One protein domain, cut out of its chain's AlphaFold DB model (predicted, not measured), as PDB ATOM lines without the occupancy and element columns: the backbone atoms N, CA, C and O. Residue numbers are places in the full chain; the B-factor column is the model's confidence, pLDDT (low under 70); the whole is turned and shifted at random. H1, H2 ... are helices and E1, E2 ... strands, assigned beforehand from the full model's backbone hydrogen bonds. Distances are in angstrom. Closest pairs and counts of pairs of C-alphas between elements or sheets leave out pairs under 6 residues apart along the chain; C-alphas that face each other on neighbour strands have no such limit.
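Overview. This is residues 3 to 61 of the 270 residues of an uncharacterized protein of Acidobacteria bacterium (UniProt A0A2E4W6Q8). A long, strongly twisted hairpin, E2 and E3, makes the long axis; at one end short E1 pairs beside E2 and H1 packs over one face, making two layers. The 59 printed residues, of mixed class, run E1, E2, E3, H1; the sheet E1-E2-E3 is an antiparallel meander, each strand neighbouring the one before. The whole is only just loose, close to compact, with radius of gyration of the C-alphas 12.8 A, spanning 40 by 25 by 18 A.

Along the chain. Find C-alpha 3 at (32.438, -19.929, -19.958), where E1, residues 3 to 6, begins its 10.3 A. E2, residues 13 to 23, runs 29.8 A; E3, residues 26 to 36, returns 30.5 A. H1, residues 41 to 50, runs 14.3 A to C-alpha 50 at (26.312, -29.135, -11.059).

Arrangement. In hairpin E1 and E2, at 118 degrees, N 5 and O 14 are 2.9 A apart, within hydrogen-bond range. In hairpin E2 and E3, at 158 degrees, N 19 and O 30 are within range at 3.0 A. H1 is on the sheet at a height of 9.4 A, over E2, slantwise at 40 degrees on the local plane; the closest C-alphas, Tyr 13 and Ala 44, are 6.5 A apart. Every O i to N i+4 pair in H1 is within range.

Size, cuts and confidence. The C-alphas farthest apart, Arg 24 and Asn 40, are 40.8 A apart. The printed part has no cut and no long link; pLDDT is under 70 at residues 7 to 11 and 56 to 61.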
ATOM      1  N   TYR A   3      31.288 -20.394 -20.723       83.06
ATOM      2  CA  TYR A   3      32.438 -19.929 -19.958       83.06
ATOM      3  C   TYR A   3      32.017 -19.098 -18.742       83.06
ATOM      4  O   TYR A   3      30.887 -18.610 -18.666       83.06
ATOM      5  N   ILE A   4      32.925 -18.957 -17.772       81.62
ATOM      6  CA  ILE A   4      32.709 -18.157 -16.562       81.62
ATOM      7  C   ILE A   4      33.435 -16.822 -16.713       81.62
ATOM      8  O   ILE A   4      34.631 -16.788 -16.990       81.62
ATOM      9  N   SER A   5      32.718 -15.723 -16.500       78.06
ATOM     10  CA  SER A   5      33.247 -14.356 -16.559       78.06
ATOM     11  C   SER A   5      32.600 -13.490 -15.481       78.06
ATOM     12  O   SER A   5      31.564 -13.851 -14.929       78.06
ATOM     13  N   SER A   6      33.166 -12.335 -15.156       70.38
ATOM     14  CA  SER A   6      32.485 -11.336 -14.329       70.38
ATOM     15  C   SER A   6      31.604 -10.445 -15.206       70.38
ATOM     16  O   SER A   6      32.106  -9.781 -16.114       70.38
ATOM     17  N   GLY A   7      30.300 -10.396 -14.937       57.47
ATOM     18  CA  GLY A   7      29.404  -9.441 -15.587       57.47
ATOM     19  C   GLY A   7      29.805  -7.992 -15.289       57.47
ATOM     20  O   GLY A   7      30.392  -7.686 -14.250       57.47
ATOM     21  N   GLU A   8      29.468  -7.081 -16.200       54.78
ATOM     22  CA  GLU A   8      29.873  -5.668 -16.163       54.78
ATOM     23  C   GLU A   8      29.436  -4.943 -14.869       54.78
ATOM     24  O   GLU A   8      30.121  -4.024 -14.417       54.78
ATOM     25  N   GLN A   9      28.380  -5.441 -14.206       54.88
ATOM     26  CA  GLN A   9      27.765  -4.857 -13.004       54.88
ATOM     27  C   GLN A   9      27.672  -5.798 -11.784       54.88
ATOM     28  O   GLN A   9      27.191  -5.391 -10.727       54.88
ATOM     29  N   THR A  10      28.101  -7.062 -11.876       55.38
ATOM     30  CA  THR A  10      27.795  -8.061 -10.836       55.38
ATOM     31  C   THR A  10      28.983  -8.305  -9.909       55.38
ATOM     32  O   THR A  10      30.088  -8.613 -10.344       55.38
ATOM     33  N   LYS A  11      28.754  -8.262  -8.587       68.56
ATOM     34  CA  LYS A  11      29.744  -8.631  -7.549       68.56
ATOM     35  C   LYS A  11      30.078 -10.139  -7.528       68.56
ATOM     36  O   LYS A  11      30.634 -10.613  -6.544       68.56
ATOM     37  N   MET A  12      29.703 -10.882  -8.568       77.75
ATOM     38  CA  MET A  12      29.716 -12.341  -8.669       77.75
ATOM     39  C   MET A  12      30.214 -12.760 -10.054       77.75
ATOM     40  O   MET A  12      30.007 -12.041 -11.035       77.75
ATOM     41  N   TYR A  13      30.821 -13.944 -10.129       82.25
ATOM     42  CA  TYR A  13      31.063 -14.636 -11.387       82.25
ATOM     43  C   TYR A  13      29.738 -15.035 -12.031       82.25
ATOM     44  O   TYR A  13      28.759 -15.344 -11.353       82.25
ATOM     45  N   THR A  14      29.726 -15.045 -13.353       84.81
ATOM     46  CA  THR A  14      28.558 -15.264 -14.197       84.81
ATOM     47  C   THR A  14      28.874 -16.328 -15.230       84.81
ATOM     48  O   THR A  14      29.985 -16.382 -15.757       84.81
ATOM     49  N   LEU A  15      27.898 -17.180 -15.506       84.50
ATOM     50  CA  LEU A  15      27.929 -18.104 -16.621       84.50
ATOM     51  C   LEU A  15      27.475 -17.364 -17.877       84.50
ATOM     52  O   LEU A  15      26.429 -16.706 -17.872       84.50
ATOM     53  N   ARG A  16      28.248 -17.493 -18.948       85.94
ATOM     54  CA  ARG A  16      27.983 -16.863 -20.240       85.94
ATOM     55  C   ARG A  16      28.169 -17.875 -21.359       85.94
ATOM     56  O   ARG A  16      28.873 -18.874 -21.194       85.94
ATOM     57  N   ILE A  17      27.545 -17.616 -22.499       86.12
ATOM     58  CA  ILE A  17      27.752 -18.383 -23.724       86.12
ATOM     59  C   ILE A  17      28.227 -17.460 -24.830       86.12
ATOM     60  O   ILE A  17      27.653 -16.405 -25.081       86.12
ATOM     61  N   ARG A  18      29.276 -17.906 -25.507       84.88
ATOM     62  CA  ARG A  18      29.803 -17.287 -26.712       84.88
ATOM     63  C   ARG A  18      29.506 -18.174 -27.906       84.88
ATOM     64  O   ARG A  18      29.821 -19.368 -27.867       84.88
ATOM     65  N   TYR A  19      28.893 -17.627 -28.941       85.00
ATOM     66  CA  TYR A  19      28.635 -18.344 -30.187       85.00
ATOM     67  C   TYR A  19      28.722 -17.390 -31.374       85.00
ATOM     68  O   TYR A  19      28.593 -16.180 -31.216       85.00
ATOM     69  N   ILE A  20      28.987 -17.941 -32.552       86.94
ATOM     70  CA  ILE A  20      29.010 -17.180 -33.798       86.94
ATOM     71  C   ILE A  20      27.622 -17.299 -34.415       86.94
ATOM     72  O   ILE A  20      27.116 -18.405 -34.592       86.94
ATOM     73  N   GLU A  21      27.007 -16.162 -34.700       86.25
ATOM     74  CA  GLU A  21      25.731 -16.066 -35.395       86.25
ATOM     75  C   GLU A  21      25.992 -15.528 -36.803       86.25
ATOM     76  O   GLU A  21      26.614 -14.476 -36.961       86.25
ATOM     77  N   GLU A  22      25.547 -16.245 -37.833       83.25
ATOM     78  CA  GLU A  22      25.657 -15.773 -39.212       83.25
ATOM     79  C   GLU A  22      24.395 -14.997 -39.591       83.25
ATOM     80  O   GLU A  22      23.299 -15.548 -39.690       83.25
ATOM     81  N   LEU A  23      24.551 -13.692 -39.803       77.81
ATOM     82  CA  LEU A  23      23.455 -12.788 -40.128       77.81
ATOM     83  C   LEU A  23      23.754 -12.135 -41.475       77.81
ATOM     84  O   LEU A  23      24.657 -11.311 -41.596       77.81
ATOM     85  N   ARG A  24      22.988 -12.524 -42.505       79.81
ATOM     86  CA  ARG A  24      23.137 -12.037 -43.892       79.81
ATOM     87  C   ARG A  24      24.557 -12.224 -44.462       79.81
ATOM     88  O   ARG A  24      25.069 -11.334 -45.134       79.81
ATOM     89  N   GLY A  25      25.187 -13.370 -44.195       82.12
ATOM     90  CA  GLY A  25      26.525 -13.708 -44.702       82.12
ATOM     91  C   GLY A  25      27.689 -13.082 -43.927       82.12
ATOM     92  O   GLY A  25      28.832 -13.174 -44.366       82.12
ATOM     93  N   ILE A  26      27.423 -12.436 -42.786       78.94
ATOM     94  CA  ILE A  26      28.451 -11.913 -41.880       78.94
ATOM     95  C   ILE A  26      28.418 -12.737 -40.592       78.94
ATOM     96  O   ILE A  26      27.384 -12.821 -39.927       78.94
ATOM     97  N   ALA A  27      29.558 -13.327 -40.234       84.00
ATOM     98  CA  ALA A  27      29.756 -14.003 -38.959       84.00
ATOM     99  C   ALA A  27      29.943 -12.963 -37.845       84.00
ATOM    100  O   ALA A  27      30.936 -12.235 -37.825       84.00
ATOM    101  N   ILE A  28      28.988 -12.887 -36.921       84.38
ATOM    102  CA  ILE A  28      29.025 -11.986 -35.769       84.38
ATOM    103  C   ILE A  28      29.256 -12.830 -34.517       84.38
ATOM    104  O   ILE A  28      28.475 -13.728 -34.202       84.38
ATOM    105  N   GLU A  29      30.324 -12.539 -33.779       86.25
ATOM    106  CA  GLU A  29      30.545 -13.139 -32.465       86.25
ATOM    107  C   GLU A  29      29.557 -12.535 -31.458       86.25
ATOM    108  O   GLU A  29      29.494 -11.319 -31.262       86.25
ATOM    109  N   ARG A  30      28.759 -13.393 -30.824       81.31
ATOM    110  CA  ARG A  30      27.792 -13.020 -29.796       81.31
ATOM    111  C   ARG A  30      28.224 -13.551 -28.443       81.31
ATOM    112  O   ARG A  30      28.664 -14.694 -28.323       81.31
ATOM    113  N   ASP A  31      28.011 -12.743 -27.412       84.25
ATOM    114  CA  ASP A  31      28.200 -13.112 -26.014       84.25
ATOM    115  C   ASP A  31      26.922 -12.825 -25.226       84.25
ATOM    116  O   ASP A  31      26.500 -11.675 -25.100       84.25
ATOM    117  N   TYR A  32      26.326 -13.882 -24.678       83.44
ATOM    118  CA  TYR A  32      25.107 -13.808 -23.892       83.44
ATOM    119  C   TYR A  32      25.347 -14.204 -22.439       83.44
ATOM    120  O   TYR A  32      25.879 -15.273 -22.129       83.44
ATOM    121  N   TYR A  33      24.881 -13.342 -21.536       85.75
ATOM    122  CA  TYR A  33      24.755 -13.656 -20.119       85.75
ATOM    123  C   TYR A  33      23.669 -14.713 -19.908       85.75
ATOM    124  O   TYR A  33      22.555 -14.569 -20.407       85.75
ATOM    125  N   ILE A  34      23.991 -15.750 -19.136       84.31
ATOM    126  CA  ILE A  34      23.028 -16.775 -18.730       84.31
ATOM    127  C   ILE A  34      22.569 -16.497 -17.305       84.31
ATOM    128  O   ILE A  34      21.378 -16.318 -17.060       84.31
ATOM    129  N   ARG A  35      23.510 -16.482 -16.346       85.56
ATOM    130  CA  ARG A  35      23.190 -16.263 -14.928       85.56
ATOM    131  C   ARG A  35      24.396 -15.940 -14.052       85.56
ATOM    132  O   ARG A  35      25.528 -16.266 -14.390       85.56
ATOM    133  N   ASN A  36      24.129 -15.417 -12.862       85.38
ATOM    134  CA  ASN A  36      25.092 -15.328 -11.766       85.38
ATOM    135  C   ASN A  36      25.343 -16.714 -11.144       85.38
ATOM    136  O   ASN A  36      24.417 -17.515 -11.024       85.38
ATOM    137  N   LEU A  37      26.588 -16.975 -10.741       84.25
ATOM    138  CA  LEU A  37      27.043 -18.232 -10.141       84.25
ATOM    139  C   LEU A  37      27.409 -18.044  -8.663       84.25
ATOM    140  O   LEU A  37      26.628 -18.369  -7.776       84.25
ATOM    141  N   SER A  38      28.606 -17.525  -8.379       81.44
ATOM    142  CA  SER A  38      29.117 -17.353  -7.016       81.44
ATOM    143  C   SER A  38      30.131 -16.212  -6.946       81.44
ATOM    144  O   SER A  38      30.632 -15.749  -7.967       81.44
ATOM    145  N   THR A  39      30.457 -15.755  -5.739       76.12
ATOM    146  CA  THR A  39      31.564 -14.820  -5.482       76.12
ATOM    147  C   THR A  39      32.923 -15.522  -5.401       76.12
ATOM    148  O   THR A  39      33.950 -14.885  -5.609       76.12
ATOM    149  N   ASN A  40      32.944 -16.830  -5.119       79.81
ATOM    150  CA  ASN A  40      34.165 -17.633  -5.062       79.81
ATOM    151  C   ASN A  40      34.368 -18.370  -6.407       79.81
ATOM    152  O   ASN A  40      33.419 -18.993  -6.890       79.81
ATOM    153  N   PRO A  41      35.571 -18.316  -7.012       78.75
ATOM    154  CA  PRO A  41      35.827 -18.877  -8.341       78.75
ATOM    155  C   PRO A  41      35.669 -20.404  -8.400       78.75
ATOM    156  O   PRO A  41      35.125 -20.922  -9.375       78.75
ATOM    157  N   ASP A  42      36.072 -21.124  -7.351       80.19
ATOM    158  CA  ASP A  42      35.963 -22.586  -7.295       80.19
ATOM    159  C   ASP A  42      34.509 -23.022  -7.125       80.19
ATOM    160  O   ASP A  42      34.034 -23.917  -7.825       80.19
ATOM    161  N   LYS A  43      33.760 -22.317  -6.265       82.88
ATOM    162  CA  LYS A  43      32.315 -22.540  -6.121       82.88
ATOM    163  C   LYS A  43      31.559 -22.194  -7.400       82.88
ATOM    164  O   LYS A  43      30.602 -22.880  -7.731       82.88
ATOM    165  N   ALA A  44      31.968 -21.159  -8.134       81.56
ATOM    166  CA  ALA A  44      31.342 -20.809  -9.405       81.56
ATOM    167  C   ALA A  44      31.529 -21.918 -10.452       81.56
ATOM    168  O   ALA A  44      30.570 -22.272 -11.136       81.56
ATOM    169  N   LEU A  45      32.729 -22.504 -10.538       83.06
ATOM    170  CA  LEU A  45      33.000 -23.641 -11.419       83.06
ATOM    171  C   LEU A  45      32.181 -24.874 -11.025       83.06
ATOM    172  O   LEU A  45      31.601 -25.523 -11.893       83.06
ATOM    173  N   GLN A  46      32.112 -25.173  -9.727       83.06
ATOM    174  CA  GLN A  46      31.327 -26.293  -9.219       83.06
ATOM    175  C   GLN A  46      29.836 -26.116  -9.524       83.06
ATOM    176  O   GLN A  46      29.247 -26.981 -10.155       83.06
ATOM    177  N   VAL A  47      29.258 -24.954  -9.207       83.75
ATOM    178  CA  VAL A  47      27.845 -24.655  -9.493       83.75
ATOM    179  C   VAL A  47      27.546 -24.730 -10.992       83.75
ATOM    180  O   VAL A  47      26.492 -25.224 -11.378       83.75
ATOM    181  N   ALA A  48      28.453 -24.275 -11.861       83.56
ATOM    182  CA  ALA A  48      28.248 -24.384 -13.304       83.56
ATOM    183  C   ALA A  48      28.219 -25.849 -13.785       83.56
ATOM    184  O   ALA A  48      27.382 -26.193 -14.620       83.56
ATOM    185  N   ARG A  49      29.080 -26.708 -13.223       83.62
ATOM    186  CA  ARG A  49      29.103 -28.152 -13.512       83.62
ATOM    187  C   ARG A  49      27.893 -28.881 -12.941       83.62
ATOM    188  O   ARG A  49      27.302 -29.690 -13.646       83.62
ATOM    189  N   ASP A  50      27.492 -28.556 -11.715       87.00
ATOM    190  CA  ASP A  50      26.312 -29.135 -11.059       87.00
ATOM    191  C   ASP A  50      25.024 -28.799 -11.829       87.00
ATOM    192  O   ASP A  50      24.083 -29.585 -11.867       87.00
ATOM    193  N   LEU A  51      24.998 -27.643 -12.500       84.69
ATOM    194  CA  LEU A  51      23.920 -27.236 -13.402       84.69
ATOM    195  C   LEU A  51      23.997 -27.885 -14.799       84.69
ATOM    196  O   LEU A  51      23.159 -27.583 -15.646       84.69
ATOM    197  N   GLY A  52      24.982 -28.751 -15.049       83.81
ATOM    198  CA  GLY A  52      25.129 -29.508 -16.293       83.81
ATOM    199  C   GLY A  52      25.825 -28.763 -17.436       83.81
ATOM    200  O   GLY A  52      25.754 -29.216 -18.576       83.81
ATOM    201  N   TYR A  53      26.492 -27.633 -17.173       83.69
ATOM    202  CA  TYR A  53      27.236 -26.909 -18.207       83.69
ATOM    203  C   TYR A  53      28.670 -27.430 -18.333       83.69
ATOM    204  O   TYR A  53      29.395 -27.545 -17.342       83.69
ATOM    205  N   ASP A  54      29.103 -27.681 -19.569       78.81
ATOM    206  CA  ASP A  54      30.489 -28.041 -19.867       78.81
ATOM    207  C   ASP A  54      31.379 -26.791 -19.852       78.81
ATOM    208  O   ASP A  54      31.464 -26.029 -20.821       78.81
ATOM    209  N   VAL A  55      31.991 -26.550 -18.691       76.69
ATOM    210  CA  VAL A  55      32.927 -25.451 -18.454       76.69
ATOM    211  C   VAL A  55      34.253 -26.019 -17.963       76.69
ATOM    212  O   VAL A  55      34.385 -26.528 -16.845       76.69
ATOM    213  N   SER A  56      35.257 -25.953 -18.835       65.00
ATOM    214  CA  SER A  56      36.550 -26.618 -18.652       65.00
ATOM    215  C   SER A  56      37.583 -25.770 -17.905       65.00
ATOM    216  O   SER A  56      38.508 -26.322 -17.311       65.00
ATOM    217  N   LYS A  57      37.422 -24.441 -17.876       65.81
ATOM    218  CA  LYS A  57      38.397 -23.503 -17.299       65.81
ATOM    219  C   LYS A  57      37.815 -22.700 -16.134       65.81
ATOM    220  O   LYS A  57      36.660 -22.274 -16.172       65.81
ATOM    221  N   LYS A  58      38.643 -22.477 -15.108       63.75
ATOM    222  CA  LYS A  58      38.392 -21.480 -14.056       63.75
ATOM    223  C   LYS A  58      38.400 -20.069 -14.673       63.75
ATOM    224  O   LYS A  58      39.041 -19.885 -15.708       63.75
ATOM    225  N   PRO A  59      37.708 -19.086 -14.070       63.81
ATOM    226  CA  PRO A  59      37.778 -17.704 -14.539       63.81
ATOM    227  C   PRO A  59      39.231 -17.195 -14.537       63.81
ATOM    228  O   PRO A  59      39.955 -17.420 -13.571       63.81
ATOM    229  N   GLU A  60      39.643 -16.529 -15.623       61.44
ATOM    230  CA  GLU A  60      41.028 -16.063 -15.855       61.44
ATOM    231  C   GLU A  60      41.451 -14.895 -14.949       61.44
ATOM    232  O   GLU A  60      42.642 -14.655 -14.785       61.44
ATOM    233  N   PHE A  61      40.489 -14.203 -14.333       62.12
ATOM    234  CA  PHE A  61      40.727 -13.052 -13.461       62.12
ATOM    235  C   PHE A  61      39.937 -13.184 -12.166       62.12
ATOM    236  O   PHE A  61      38.789 -13.647 -12.162       62.12
TER     237      PHE A  61